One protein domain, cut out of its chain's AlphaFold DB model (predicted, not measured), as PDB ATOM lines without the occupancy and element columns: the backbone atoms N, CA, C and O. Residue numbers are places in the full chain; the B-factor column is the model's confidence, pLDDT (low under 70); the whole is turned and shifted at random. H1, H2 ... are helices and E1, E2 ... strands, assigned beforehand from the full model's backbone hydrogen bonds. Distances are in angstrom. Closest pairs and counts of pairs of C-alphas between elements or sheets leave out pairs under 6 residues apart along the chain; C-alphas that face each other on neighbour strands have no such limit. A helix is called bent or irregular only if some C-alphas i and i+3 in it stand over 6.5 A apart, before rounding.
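What this domain is: This is residues 2 to 84 of the 84 residues of an uncharacterized protein of Microbacterium sp (UniProt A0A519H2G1). A long two-stranded hairpin, E1 and E2, has one long helix, H2, packed over one face, nearer to E1 than to E2. The long opening stretch, residues 2 to 19, and the short helix H1 lie to one side of this pair of layers. The printed part has 83 residues, with two named helices and two named strands in the order H1, H2, E1, E2; the sheet's order is E1 - E2, antiparallel. The class is mixed, helices and strands, with 37 residues, under half, in named elements. The whole is compact, with a radius of gyration of the C-alphas of 13.6 A and spans of 42 by 33 by 20 A.

How they stand to each other: E1, residues 58 to 65, and E2, residues 73 to 80, form an antiparallel hairpin, their directions at 167 degrees. N 61 and O 77, 2.8 A, and N 75 and O 63, 2.9 A, are within hydrogen-bond range. H2, residues 28 to 44, has its closest C-alphas to E1 at Gly 32 and Gly 63, 5.4 A. Its closest to E2 are those of Val 43 and Gly 80, 6.8 A. H2 is irregular: C-alphas 29 and 32 are 7.3 A apart. H1, residues 20 to 23, is close to H2 but not clearly touching; their closest C-alphas, Gly 20 and Arg 35, are 7.1 A apart. H1 is apart from E1 and E2. In H2, 9 of 13 O i to N i+4 pairs are within hydrogen-bond range; H1 is too short for such a pair.

Where its parts are: E1 is 23.3 A long and E2 23.9 A, ending at C-alpha 80 (27.493, 7.267, -3.105). H2 is 26.0 A long, from C-alpha 28 (14.768, 23.757, 12.881). H1 begins at C-alpha 20 (25.061, 16.470, 14.546) and is 5.8 A long.

The domain as a whole: The C-alphas farthest apart, Thr 70 and Arg 84, are 45.0 A apart. The printed part has no cut. The link from H2 to E1 is long, with 13 residues. Residues 2, 83 and 84 have pLDDT under 70.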
ATOM      1  N   GLN A   2      27.720   0.123  24.010       68.56
ATOM      2  CA  GLN A   2      28.507  -0.904  24.713       68.56
ATOM      3  C   GLN A   2      29.820  -1.265  23.998       68.56
ATOM      4  O   GLN A   2      30.695  -1.857  24.616       68.56
ATOM      5  N   ASP A   3      29.976  -0.862  22.737       76.81
ATOM      6  CA  ASP A   3      31.022  -1.323  21.817       76.81
ATOM      7  C   ASP A   3      31.651  -0.209  20.952       76.81
ATOM      8  O   ASP A   3      32.541  -0.476  20.152       76.81
ATOM      9  N   GLY A   4      31.214   1.049  21.089       73.81
ATOM     10  CA  GLY A   4      31.775   2.180  20.331       73.81
ATOM     11  C   GLY A   4      31.472   2.168  18.825       73.81
ATOM     12  O   GLY A   4      31.996   3.009  18.099       73.81
ATOM     13  N   GLY A   5      30.594   1.277  18.353       79.44
ATOM     14  CA  GLY A   5      30.355   1.051  16.924       79.44
ATOM     15  C   GLY A   5      29.855   2.270  16.141       79.44
ATOM     16  O   GLY A   5      30.078   2.332  14.938       79.44
ATOM     17  N   LEU A   6      29.236   3.254  16.803       81.88
ATOM     18  CA  LEU A   6      28.735   4.473  16.148       81.88
ATOM     19  C   LEU A   6      29.630   5.703  16.354       81.88
ATOM     20  O   LEU A   6      29.239   6.816  16.013       81.88
ATOM     21  N   LEU A   7      30.806   5.550  16.967       82.88
ATOM     22  CA  LEU A   7      31.679   6.693  17.222       82.88
ATOM     23  C   LEU A   7      32.231   7.233  15.906       82.88
ATOM     24  O   LEU A   7      32.848   6.508  15.140       82.88
ATOM     25  N   ALA A   8      32.047   8.518  15.644       81.31
ATOM     26  CA  ALA A   8      32.760   9.152  14.554       81.31
ATOM     27  C   ALA A   8      34.204   9.503  14.962       81.31
ATOM     28  O   ALA A   8      34.425   9.872  16.118       81.31
ATOM     29  N   PRO A   9      35.178   9.419  14.036       79.06
ATOM     30  CA  PRO A   9      35.079   8.839  12.688       79.06
ATOM     31  C   PRO A   9      35.434   7.335  12.626       79.06
ATOM     32  O   PRO A   9      35.468   6.770  11.539       79.06
ATOM     33  N   HIS A  10      35.724   6.684  13.759       80.38
ATOM     34  CA  HIS A  10      36.413   5.377  13.804       80.38
ATOM     35  C   HIS A  10      35.540   4.152  14.140       80.38
ATOM     36  O   HIS A  10      36.042   3.032  14.195       80.38
ATOM     37  N   GLY A  11      34.255   4.340  14.425       81.50
ATOM     38  CA  GLY A  11      33.293   3.267  14.662       81.50
ATOM     39  C   GLY A  11      32.947   2.523  13.371       81.50
ATOM     40  O   GLY A  11      33.144   3.042  12.278       81.50
ATOM     41  N   GLY A  12      32.400   1.309  13.481       85.50
ATOM     42  CA  GLY A  12      31.979   0.517  12.317       85.50
ATOM     43  C   GLY A  12      30.860   1.157  11.482       85.50
ATOM     44  O   GLY A  12      30.700   0.819  10.314       85.50
ATOM     45  N   LEU A  13      30.101   2.092  12.059       89.56
ATOM     46  CA  LEU A  13      29.149   2.947  11.355       89.56
ATOM     47  C   LEU A  13      29.219   4.365  11.945       89.56
ATOM     48  O   LEU A  13      28.409   4.699  12.812       89.56
ATOM     49  N   PRO A  14      30.188   5.201  11.530       91.94
ATOM     50  CA  PRO A  14      30.344   6.555  12.050       91.94
ATOM     51  C   PRO A  14      29.057   7.364  11.857       91.94
ATOM     52  O   PRO A  14      28.570   7.497  10.734       91.94
ATOM     53  N   VAL A  15      28.495   7.920  12.935       92.94
ATOM     54  CA  VAL A  15      27.296   8.770  12.849       92.94
ATOM     55  C   VAL A  15      27.614  10.197  13.250       92.94
ATOM     56  O   VAL A  15      28.349  10.421  14.209       92.94
ATOM     57  N   ASN A  16      26.999  11.160  12.555       93.38
ATOM     58  CA  ASN A  16      27.097  12.586  12.877       93.38
ATOM     59  C   ASN A  16      28.556  13.030  13.093       93.38
ATOM     60  O   ASN A  16      28.904  13.517  14.167       93.38
ATOM     61  N   THR A  17      29.410  12.823  12.087       94.31
ATOM     62  CA  THR A  17      30.851  13.148  12.112       94.31
ATOM     63  C   THR A  17      31.140  14.611  12.434       94.31
ATOM     64  O   THR A  17      32.163  14.913  13.034       94.31
ATOM     65  N   ASP A  18      30.207  15.507  12.124       93.50
ATOM     66  CA  ASP A  18      30.238  16.928  12.472       93.50
ATOM     67  C   ASP A  18      29.763  17.238  13.909       93.50
ATOM     68  O   ASP A  18      29.790  18.389  14.334       93.50
ATOM     69  N   GLY A  19      29.292  16.236  14.657       92.69
ATOM     70  CA  GLY A  19      28.654  16.367  15.970       92.69
ATOM     71  C   GLY A  19      27.119  16.456  15.936       92.69
ATOM     72  O   GLY A  19      26.467  16.418  16.984       92.69
ATOM     73  N   GLY A  20      26.507  16.541  14.751       92.69
ATOM     74  CA  GLY A  20      25.061  16.470  14.546       92.69
ATOM     75  C   GLY A  20      24.248  17.554  15.260       92.69
ATOM     76  O   GLY A  20      24.734  18.630  15.595       92.69
ATOM     77  N   GLY A  21      22.967  17.264  15.513       90.94
ATOM     78  CA  GLY A  21      22.023  18.231  16.092       90.94
ATOM     79  C   GLY A  21      22.345  18.690  17.518       90.94
ATOM     80  O   GLY A  21      21.832  19.717  17.950       90.94
ATOM     81  N   LEU A  22      23.169  17.929  18.243       91.06
ATOM     82  CA  LEU A  22      23.536  18.217  19.631       91.06
ATOM     83  C   LEU A  22      24.732  19.168  19.735       91.06
ATOM     84  O   LEU A  22      24.779  19.956  20.675       91.06
ATOM     85  N   SER A  23      25.667  19.100  18.782       91.12
ATOM     86  CA  SER A  23      26.955  19.800  18.887       91.12
ATOM     87  C   SER A  23      27.288  20.694  17.693       91.12
ATOM     88  O   SER A  23      27.980  21.689  17.879       91.12
ATOM     89  N   ASN A  24      26.799  20.384  16.486       90.69
ATOM     90  CA  ASN A  24      27.024  21.223  15.308       90.69
ATOM     91  C   ASN A  24      25.994  22.358  15.246       90.69
ATOM     92  O   ASN A  24      26.321  23.531  15.402       90.69
ATOM     93  N   ASN A  25      24.729  22.012  14.988       88.31
ATOM     94  CA  ASN A  25      23.610  22.955  14.922       88.31
ATOM     95  C   ASN A  25      22.264  22.220  14.795       88.31
ATOM     96  O   ASN A  25      22.192  21.114  14.264       88.31
ATOM     97  N   HIS A  26      21.177  22.882  15.207       88.19
ATOM     98  CA  HIS A  26      19.802  22.424  14.972       88.19
ATOM     99  C   HIS A  26      18.900  23.563  14.444       88.19
ATOM    100  O   HIS A  26      18.054  24.084  15.177       88.19
ATOM    101  N   PRO A  27      19.061  23.984  13.174       85.19
ATOM    102  CA  PRO A  27      18.363  25.127  12.584       85.19
ATOM    103  C   PRO A  27      16.938  24.758  12.138       85.19
ATOM    104  O   PRO A  27      16.565  24.951  10.979       85.19
ATOM    105  N   ASP A  28      16.159  24.187  13.059       85.56
ATOM    106  CA  ASP A  28      14.768  23.757  12.881       85.56
ATOM    107  C   ASP A  28      14.549  23.056  11.520       85.56
ATOM    108  O   ASP A  28      15.194  22.045  11.220       85.56
ATOM    109  N   ARG A  29      13.724  23.630  10.633       77.38
ATOM    110  CA  ARG A  29      13.374  23.057   9.321       77.38
ATOM    111  C   ARG A  29      14.547  22.915   8.348       77.38
ATOM    112  O   ARG A  29      14.396  22.279   7.309       77.38
ATOM    113  N   ARG A  30      15.709  23.497   8.649       77.88
ATOM    114  CA  ARG A  30      16.934  23.369   7.844       77.88
ATOM    115  C   ARG A  30      17.919  22.351   8.414       77.88
ATOM    116  O   ARG A  30      18.978  22.165   7.823       77.88
ATOM    117  N   GLY A  31      17.581  21.653   9.503       80.56
ATOM    118  CA  GLY A  31      18.472  20.668  10.128       80.56
ATOM    119  C   GLY A  31      18.898  19.528   9.193       80.56
ATOM    120  O   GLY A  31      19.992  18.991   9.334       80.56
ATOM    121  N   GLY A  32      18.078  19.190   8.190       87.56
ATOM    122  CA  GLY A  32      18.459  18.238   7.141       87.56
ATOM    123  C   GLY A  32      19.634  18.715   6.279       87.56
ATOM    124  O   GLY A  32      20.490  17.912   5.929       87.56
ATOM    125  N   MET A  33      19.731  20.020   5.998       92.31
ATOM    126  CA  MET A  33      20.767  20.565   5.112       92.31
ATOM    127  C   MET A  33      22.167  20.474   5.711       92.31
ATOM    128  O   MET A  33      23.104  20.174   4.977       92.31
ATOM    129  N   ALA A  34      22.318  20.695   7.020       92.38
ATOM    130  CA  ALA A  34      23.616  20.573   7.684       92.38
ATOM    131  C   ALA A  34      24.188  19.153   7.538       92.38
ATOM    132  O   ALA A  34      25.326  18.989   7.108       92.38
ATOM    133  N   ARG A  35      23.350  18.129   7.767       93.19
ATOM    134  CA  ARG A  35      23.731  16.719   7.584       93.19
ATOM    135  C   ARG A  35      24.045  16.388   6.129       93.19
ATOM    136  O   ARG A  35      25.000  15.672   5.864       93.19
ATOM    137  N   THR A  36      23.267  16.920   5.185       95.38
ATOM    138  CA  THR A  36      23.536  16.728   3.754       95.38
ATOM    139  C   THR A  36      24.880  17.330   3.352       95.38
ATOM    140  O   THR A  36      25.626  16.695   2.614       95.38
ATOM    141  N   ILE A  37      25.216  18.528   3.839       95.56
ATOM    142  CA  ILE A  37      26.507  19.173   3.558       95.56
ATOM    143  C   ILE A  37      27.658  18.335   4.114       95.56
ATOM    144  O   ILE A  37      28.626  18.098   3.396       95.56
ATOM    145  N   GLU A  38      27.547  17.860   5.355       96.25
ATOM    146  CA  GLU A  38      28.571  17.004   5.955       96.25
ATOM    147  C   GLU A  38      28.725  15.687   5.190       96.25
ATOM    148  O   GLU A  38      29.834  15.320   4.814       96.25
ATOM    149  N   ALA A  39      27.621  15.018   4.857       96.44
ATOM    150  CA  ALA A  39      27.661  13.792   4.071       96.44
ATOM    151  C   ALA A  39      28.309  14.011   2.695       96.44
ATOM    152  O   ALA A  39      29.112  13.192   2.264       96.44
ATOM    153  N   VAL A  40      28.025  15.131   2.019       96.81
ATOM    154  CA  VAL A  40      28.683  15.482   0.751       96.81
ATOM    155  C   VAL A  40      30.182  15.707   0.944       96.81
ATOM    156  O   VAL A  40      30.959  15.214   0.129       96.81
ATOM    157  N   ARG A  41      30.609  16.402   2.006       96.69
ATOM    158  CA  ARG A  41      32.037  16.595   2.314       96.69
ATOM    159  C   ARG A  41      32.738  15.266   2.556       96.69
ATOM    160  O   ARG A  41      33.763  15.002   1.940       96.69
ATOM    161  N   GLN A  42      32.144  14.411   3.380       96.38
ATOM    162  CA  GLN A  42      32.657  13.080   3.690       96.38
ATOM    163  C   GLN A  42      32.785  12.226   2.426       96.38
ATOM    164  O   GLN A  42      33.868  11.732   2.122       96.38
ATOM    165  N   VAL A  43      31.708  12.135   1.638       95.88
ATOM    166  CA  VAL A  43      31.674  11.402   0.364       95.88
ATOM    167  C   VAL A  43      32.679  11.976  -0.628       95.88
ATOM    168  O   VAL A  43      33.243  11.221  -1.407       95.88
ATOM    169  N   ARG A  44      32.968  13.280  -0.625       95.31
ATOM    170  CA  ARG A  44      33.968  13.883  -1.522       95.31
ATOM    171  C   ARG A  44      35.410  13.769  -1.034       95.31
ATOM    172  O   ARG A  44      36.307  13.870  -1.871       95.31
ATOM    173  N   GLY A  45      35.649  13.461   0.238       94.69
ATOM    174  CA  GLY A  45      36.988  13.530   0.830       94.69
ATOM    175  C   GLY A  45      37.400  14.963   1.192       94.69
ATOM    176  O   GLY A  45      38.578  15.298   1.152       94.69
ATOM    177  N   GLU A  46      36.420  15.825   1.462       96.75
ATOM    178  CA  GLU A  46      36.568  17.256   1.755       96.75
ATOM    179  C   GLU A  46      36.199  17.591   3.213       96.75
ATOM    180  O   GLU A  46      36.069  18.767   3.568       96.75
ATOM    181  N   ALA A  47      35.957  16.587   4.065       96.38
ATOM    182  CA  ALA A  47      35.694  16.828   5.480       96.38
ATOM    183  C   ALA A  47      36.974  17.278   6.208       96.38
ATOM    184  O   ALA A  47      38.086  17.186   5.684       96.38
ATOM    185  N   HIS A  48      36.817  17.785   7.434       95.00
ATOM    186  CA  HIS A  48      37.971  18.118   8.268       95.00
ATOM    187  C   HIS A  48      38.864  16.872   8.436       95.00
ATOM    188  O   HIS A  48      38.311  15.807   8.716       95.00
ATOM    189  N   PRO A  49      40.205  16.972   8.319       94.88
ATOM    190  CA  PRO A  49      41.093  15.806   8.356       94.88
ATOM    191  C   PRO A  49      40.870  14.884   9.563       94.88
ATOM    192  O   PRO A  49      40.798  13.673   9.396       94.88
ATOM    193  N   ASP A  50      40.657  15.456  10.751       92.56
ATOM    194  CA  ASP A  50      40.420  14.686  11.987       92.56
ATOM    195  C   ASP A  50      39.053  13.977  12.044       92.56
ATOM    196  O   ASP A  50      38.818  13.164  12.933       92.56
ATOM    197  N   LEU A  51      38.129  14.306  11.136       93.75
ATOM    198  CA  LEU A  51      36.753  13.793  11.106       93.75
ATOM    199  C   LEU A  51      36.441  13.007   9.827       93.75
ATOM    200  O   LEU A  51      35.347  12.453   9.711       93.75
ATOM    201  N   GLN A  52      37.355  12.975   8.856       95.75
ATOM    202  CA  GLN A  52      37.154  12.289   7.585       95.75
ATOM    203  C   GLN A  52      37.076  10.775   7.810       95.75
ATOM    204  O   GLN A  52      38.001  10.161   8.343       95.75
ATOM    205  N   VAL A  53      35.976  10.165   7.371       94.62
ATOM    206  CA  VAL A  53      35.817   8.709   7.408       94.62
ATOM    207  C   VAL A  53      36.690   8.095   6.307       94.62
ATOM    208  O   VAL A  53      36.567   8.510   5.145       94.62
ATOM    209  N   PRO A  54      37.585   7.145   6.645       91.31
ATOM    210  CA  PRO A  54      38.424   6.470   5.662       91.31
ATOM    211  C   PRO A  54      37.581   5.562   4.765       91.31
ATOM    212  O   PRO A  54      36.625   4.944   5.231       91.31
ATOM    213  N   ASP A  55      37.944   5.492   3.482       89.62
ATOM    214  CA  ASP A  55      37.353   4.582   2.489       89.62
ATOM    215  C   ASP A  55      35.812   4.628   2.419       89.62
ATOM    216  O   ASP A  55      35.136   3.626   2.183       89.62
ATOM    217  N   LEU A  56      35.231   5.815   2.627       92.31
ATOM    218  CA  LEU A  56      33.784   6.003   2.598       92.31
ATOM    219  C   LEU A  56      33.229   5.888   1.170       92.31
ATOM    220  O   LEU A  56      33.409   6.781   0.340       92.31
ATOM    221  N   GLU A  57      32.467   4.827   0.918       92.12
ATOM    222  CA  GLU A  57      31.774   4.630  -0.361       92.12
ATOM    223  C   GLU A  57      30.354   5.204  -0.365       92.12
ATOM    224  O   GLU A  57      29.918   5.797  -1.355       92.12
ATOM    225  N   HIS A  58      29.642   5.042   0.753       94.25
ATOM    226  CA  HIS A  58      28.224   5.358   0.878       94.25
ATOM    227  C   HIS A  58      27.941   6.128   2.165       94.25
ATOM    228  O   HIS A  58      28.435   5.775   3.233       94.25
ATOM    229  N   ALA A  59      27.079   7.139   2.077       95.81
ATOM    230  CA  ALA A  59      26.574   7.881   3.224       95.81
ATOM    231  C   ALA A  59      25.044   7.862   3.246       95.81
ATOM    232  O   ALA A  59      24.387   8.046   2.219       95.81
ATOM    233  N   ILE A  60      24.473   7.679   4.436       96.19
ATOM    234  CA  ILE A  60      23.030   7.739   4.663       96.19
ATOM    235  C   ILE A  60      22.729   9.006   5.452       96.19
ATOM    236  O   ILE A  60      23.273   9.231   6.531       96.19
ATOM    237  N   ILE A  61      21.817   9.819   4.929       96.00
ATOM    238  CA  ILE A  61      21.264  10.972   5.631       96.00
ATOM    239  C   ILE A  61      19.819  10.651   5.968       96.00
ATOM    240  O   ILE A  61      19.033  10.304   5.090       96.00
ATOM    241  N   HIS A  62      19.453  10.816   7.234       94.06
ATOM    242  CA  HIS A  62      18.072  10.724   7.679       94.06
ATOM    243  C   HIS A  62      17.659  12.015   8.381       94.06
ATOM    244  O   HIS A  62      18.399  12.568   9.200       94.06
ATOM    245  N   GLY A  63      16.472  12.505   8.046       90.69
ATOM    246  CA  GLY A  63      15.887  13.689   8.648       90.69
ATOM    247  C   GLY A  63      14.432  13.451   9.007       90.69
ATOM    248  O   GLY A  63      13.640  13.018   8.174       90.69
ATOM    249  N   THR A  64      14.079  13.801  10.237       89.94
ATOM    250  CA  THR A  64      12.697  13.917  10.697       89.94
ATOM    251  C   THR A  64      12.326  15.391  10.793       89.94
ATOM    252  O   THR A  64      13.127  16.214  11.236       89.94
ATOM    253  N   GLY A  65      11.111  15.727  10.386       87.81
ATOM    254  CA  GLY A  65      10.532  17.059  10.495       87.81
ATOM    255  C   GLY A  65       9.203  17.011  11.235       87.81
ATOM    256  O   GLY A  65       8.557  15.961  11.281       87.81
ATOM    257  N   HIS A  66       8.802  18.175  11.753       85.94
ATOM    258  CA  HIS A  66       7.635  18.355  12.619       85.94
ATOM    259  C   HIS A  66       7.718  17.543  13.923       85.94
ATOM    260  O   HIS A  66       8.696  16.847  14.198       85.94
ATOM    261  N   SER A  67       6.700  17.682  14.773       85.62
ATOM    262  CA  SER A  67       6.623  16.910  16.010       85.62
ATOM    263  C   SER A  67       6.275  15.457  15.704       85.62
ATOM    264  O   SER A  67       5.295  15.181  15.008       85.62
ATOM    265  N   LEU A  68       7.038  14.536  16.294       84.38
ATOM    266  CA  LEU A  68       6.783  13.099  16.205       84.38
ATOM    267  C   LEU A  68       5.378  12.720  16.703       84.38
ATOM    268  O   LEU A  68       4.798  11.763  16.206       84.38
ATOM    269  N   GLY A  69       4.825  13.475  17.660       88.44
ATOM    270  CA  GLY A  69       3.525  13.191  18.273       88.44
ATOM    271  C   GLY A  69       2.310  13.768  17.543       88.44
ATOM    272  O   GLY A  69       1.194  13.563  18.011       88.44
ATOM    273  N   THR A  70       2.490  14.519  16.448       89.62
ATOM    274  CA  THR A  70       1.363  15.133  15.723       89.62
ATOM    275  C   THR A  70       1.373  14.799  14.237       89.62
ATOM    276  O   THR A  70       0.539  14.027  13.779       89.62
ATOM    277  N   ILE A  71       2.304  15.372  13.478       84.62
ATOM    278  CA  ILE A  71       2.372  15.247  12.017       84.62
ATOM    279  C   ILE A  71       3.811  15.006  11.579       84.62
ATOM    280  O   ILE A  71       4.438  15.860  10.964       84.62
ATOM    281  N   ALA A  72       4.351  13.842  11.929       89.38
ATOM    282  CA  ALA A  72       5.720  13.489  11.587       89.38
ATOM    283  C   ALA A  72       5.914  13.393  10.066       89.38
ATOM    284  O   ALA A  72       5.127  12.776   9.350       89.38
ATOM    285  N   SER A  73       7.013  13.962   9.585       90.06
ATOM    286  CA  SER A  73       7.507  13.766   8.221       90.06
ATOM    287  C   SER A  73       8.931  13.236   8.283       90.06
ATOM    288  O   SER A  73       9.703  13.696   9.124       90.06
ATOM    289  N   ALA A  74       9.302  12.325   7.390       91.44
ATOM    290  CA  ALA A  74      10.658  11.800   7.312       91.44
ATOM    291  C   ALA A  74      11.165  11.800   5.870       91.44
ATOM    292  O   ALA A  74      10.396  11.604   4.931       91.44
ATOM    293  N   ALA A  75      12.469  12.001   5.715       93.06
ATOM    294  CA  ALA A  75      13.173  11.852   4.454       93.06
ATOM    295  C   ALA A  75      14.500  11.128   4.695       93.06
ATOM    296  O   ALA A  75      15.203  11.401   5.672       93.06
ATOM    297  N   THR A  76      14.842  10.225   3.779       96.19
ATOM    298  CA  THR A  76      16.113   9.499   3.779       96.19
ATOM    299  C   THR A  76      16.769   9.669   2.420       96.19
ATOM    300  O   THR A  76      16.111   9.535   1.391       96.19
ATOM    301  N   VAL A  77      18.065   9.963   2.421       96.12
ATOM    302  CA  VAL A  77      18.894  10.089   1.222       96.12
ATOM    303  C   VAL A  77      20.076   9.145   1.360       96.12
ATOM    304  O   VAL A  77      20.692   9.074   2.422       96.12
ATOM    305  N   VAL A  78      20.395   8.444   0.277       96.62
ATOM    306  CA  VAL A  78      21.627   7.669   0.146       96.62
ATOM    307  C   VAL A  78      22.499   8.377  -0.878       96.62
ATOM    308  O   VAL A  78      22.053   8.644  -1.993       96.62
ATOM    309  N   LEU A  79      23.720   8.716  -0.482       96.25
ATOM    310  CA  LEU A  79      24.748   9.252  -1.364       96.25
ATOM    311  C   LEU A  79      25.819   8.186  -1.563       96.25
ATOM    312  O   LEU A  79      26.182   7.494  -0.615       96.25
ATOM    313  N   GLY A  80      26.338   8.091  -2.779       92.69
ATOM    314  CA  GLY A  80      27.493   7.267  -3.105       92.69
ATOM    315  C   GLY A  80      28.422   8.020  -4.044       92.69
ATOM    316  O   GLY A  80      27.996   8.950  -4.738       92.69
ATOM    317  N   ARG A  81      29.695   7.633  -4.058       85.94
ATOM    318  CA  ARG A  81      30.609   8.029  -5.134       85.94
ATOM    319  C   ARG A  81      30.420   7.073  -6.306       85.94
ATOM    320  O   ARG A  81      30.278   5.872  -6.099       85.94
ATOM    321  N   GLU A  82      30.458   7.586  -7.530       82.44
ATOM    322  CA  GLU A  82      30.606   6.711  -8.692       82.44
ATOM    323  C   GLU A  82      31.981   6.033  -8.621       82.44
ATOM    324  O   GLU A  82      32.993   6.687  -8.339       82.44
ATOM    325  N   SER A  83      32.003   4.714  -8.817       68.44
ATOM    326  CA  SER A  83      33.233   3.932  -8.891       68.44
ATOM    327  C   SER A  83      34.069   4.420 -10.072       68.44
ATOM    328  O   SER A  83      33.550   4.549 -11.180       68.44
ATOM    329  N   ARG A  84      35.343   4.712  -9.814       58.88
ATOM    330  CA  ARG A  84      36.293   5.176 -10.826       58.88
ATOM    331  C   ARG A  84      36.737   4.051 -11.756       58.88
ATOM    332  O   ARG A  84      36.829   2.903 -11.270       58.88
TER     333      ARG A  84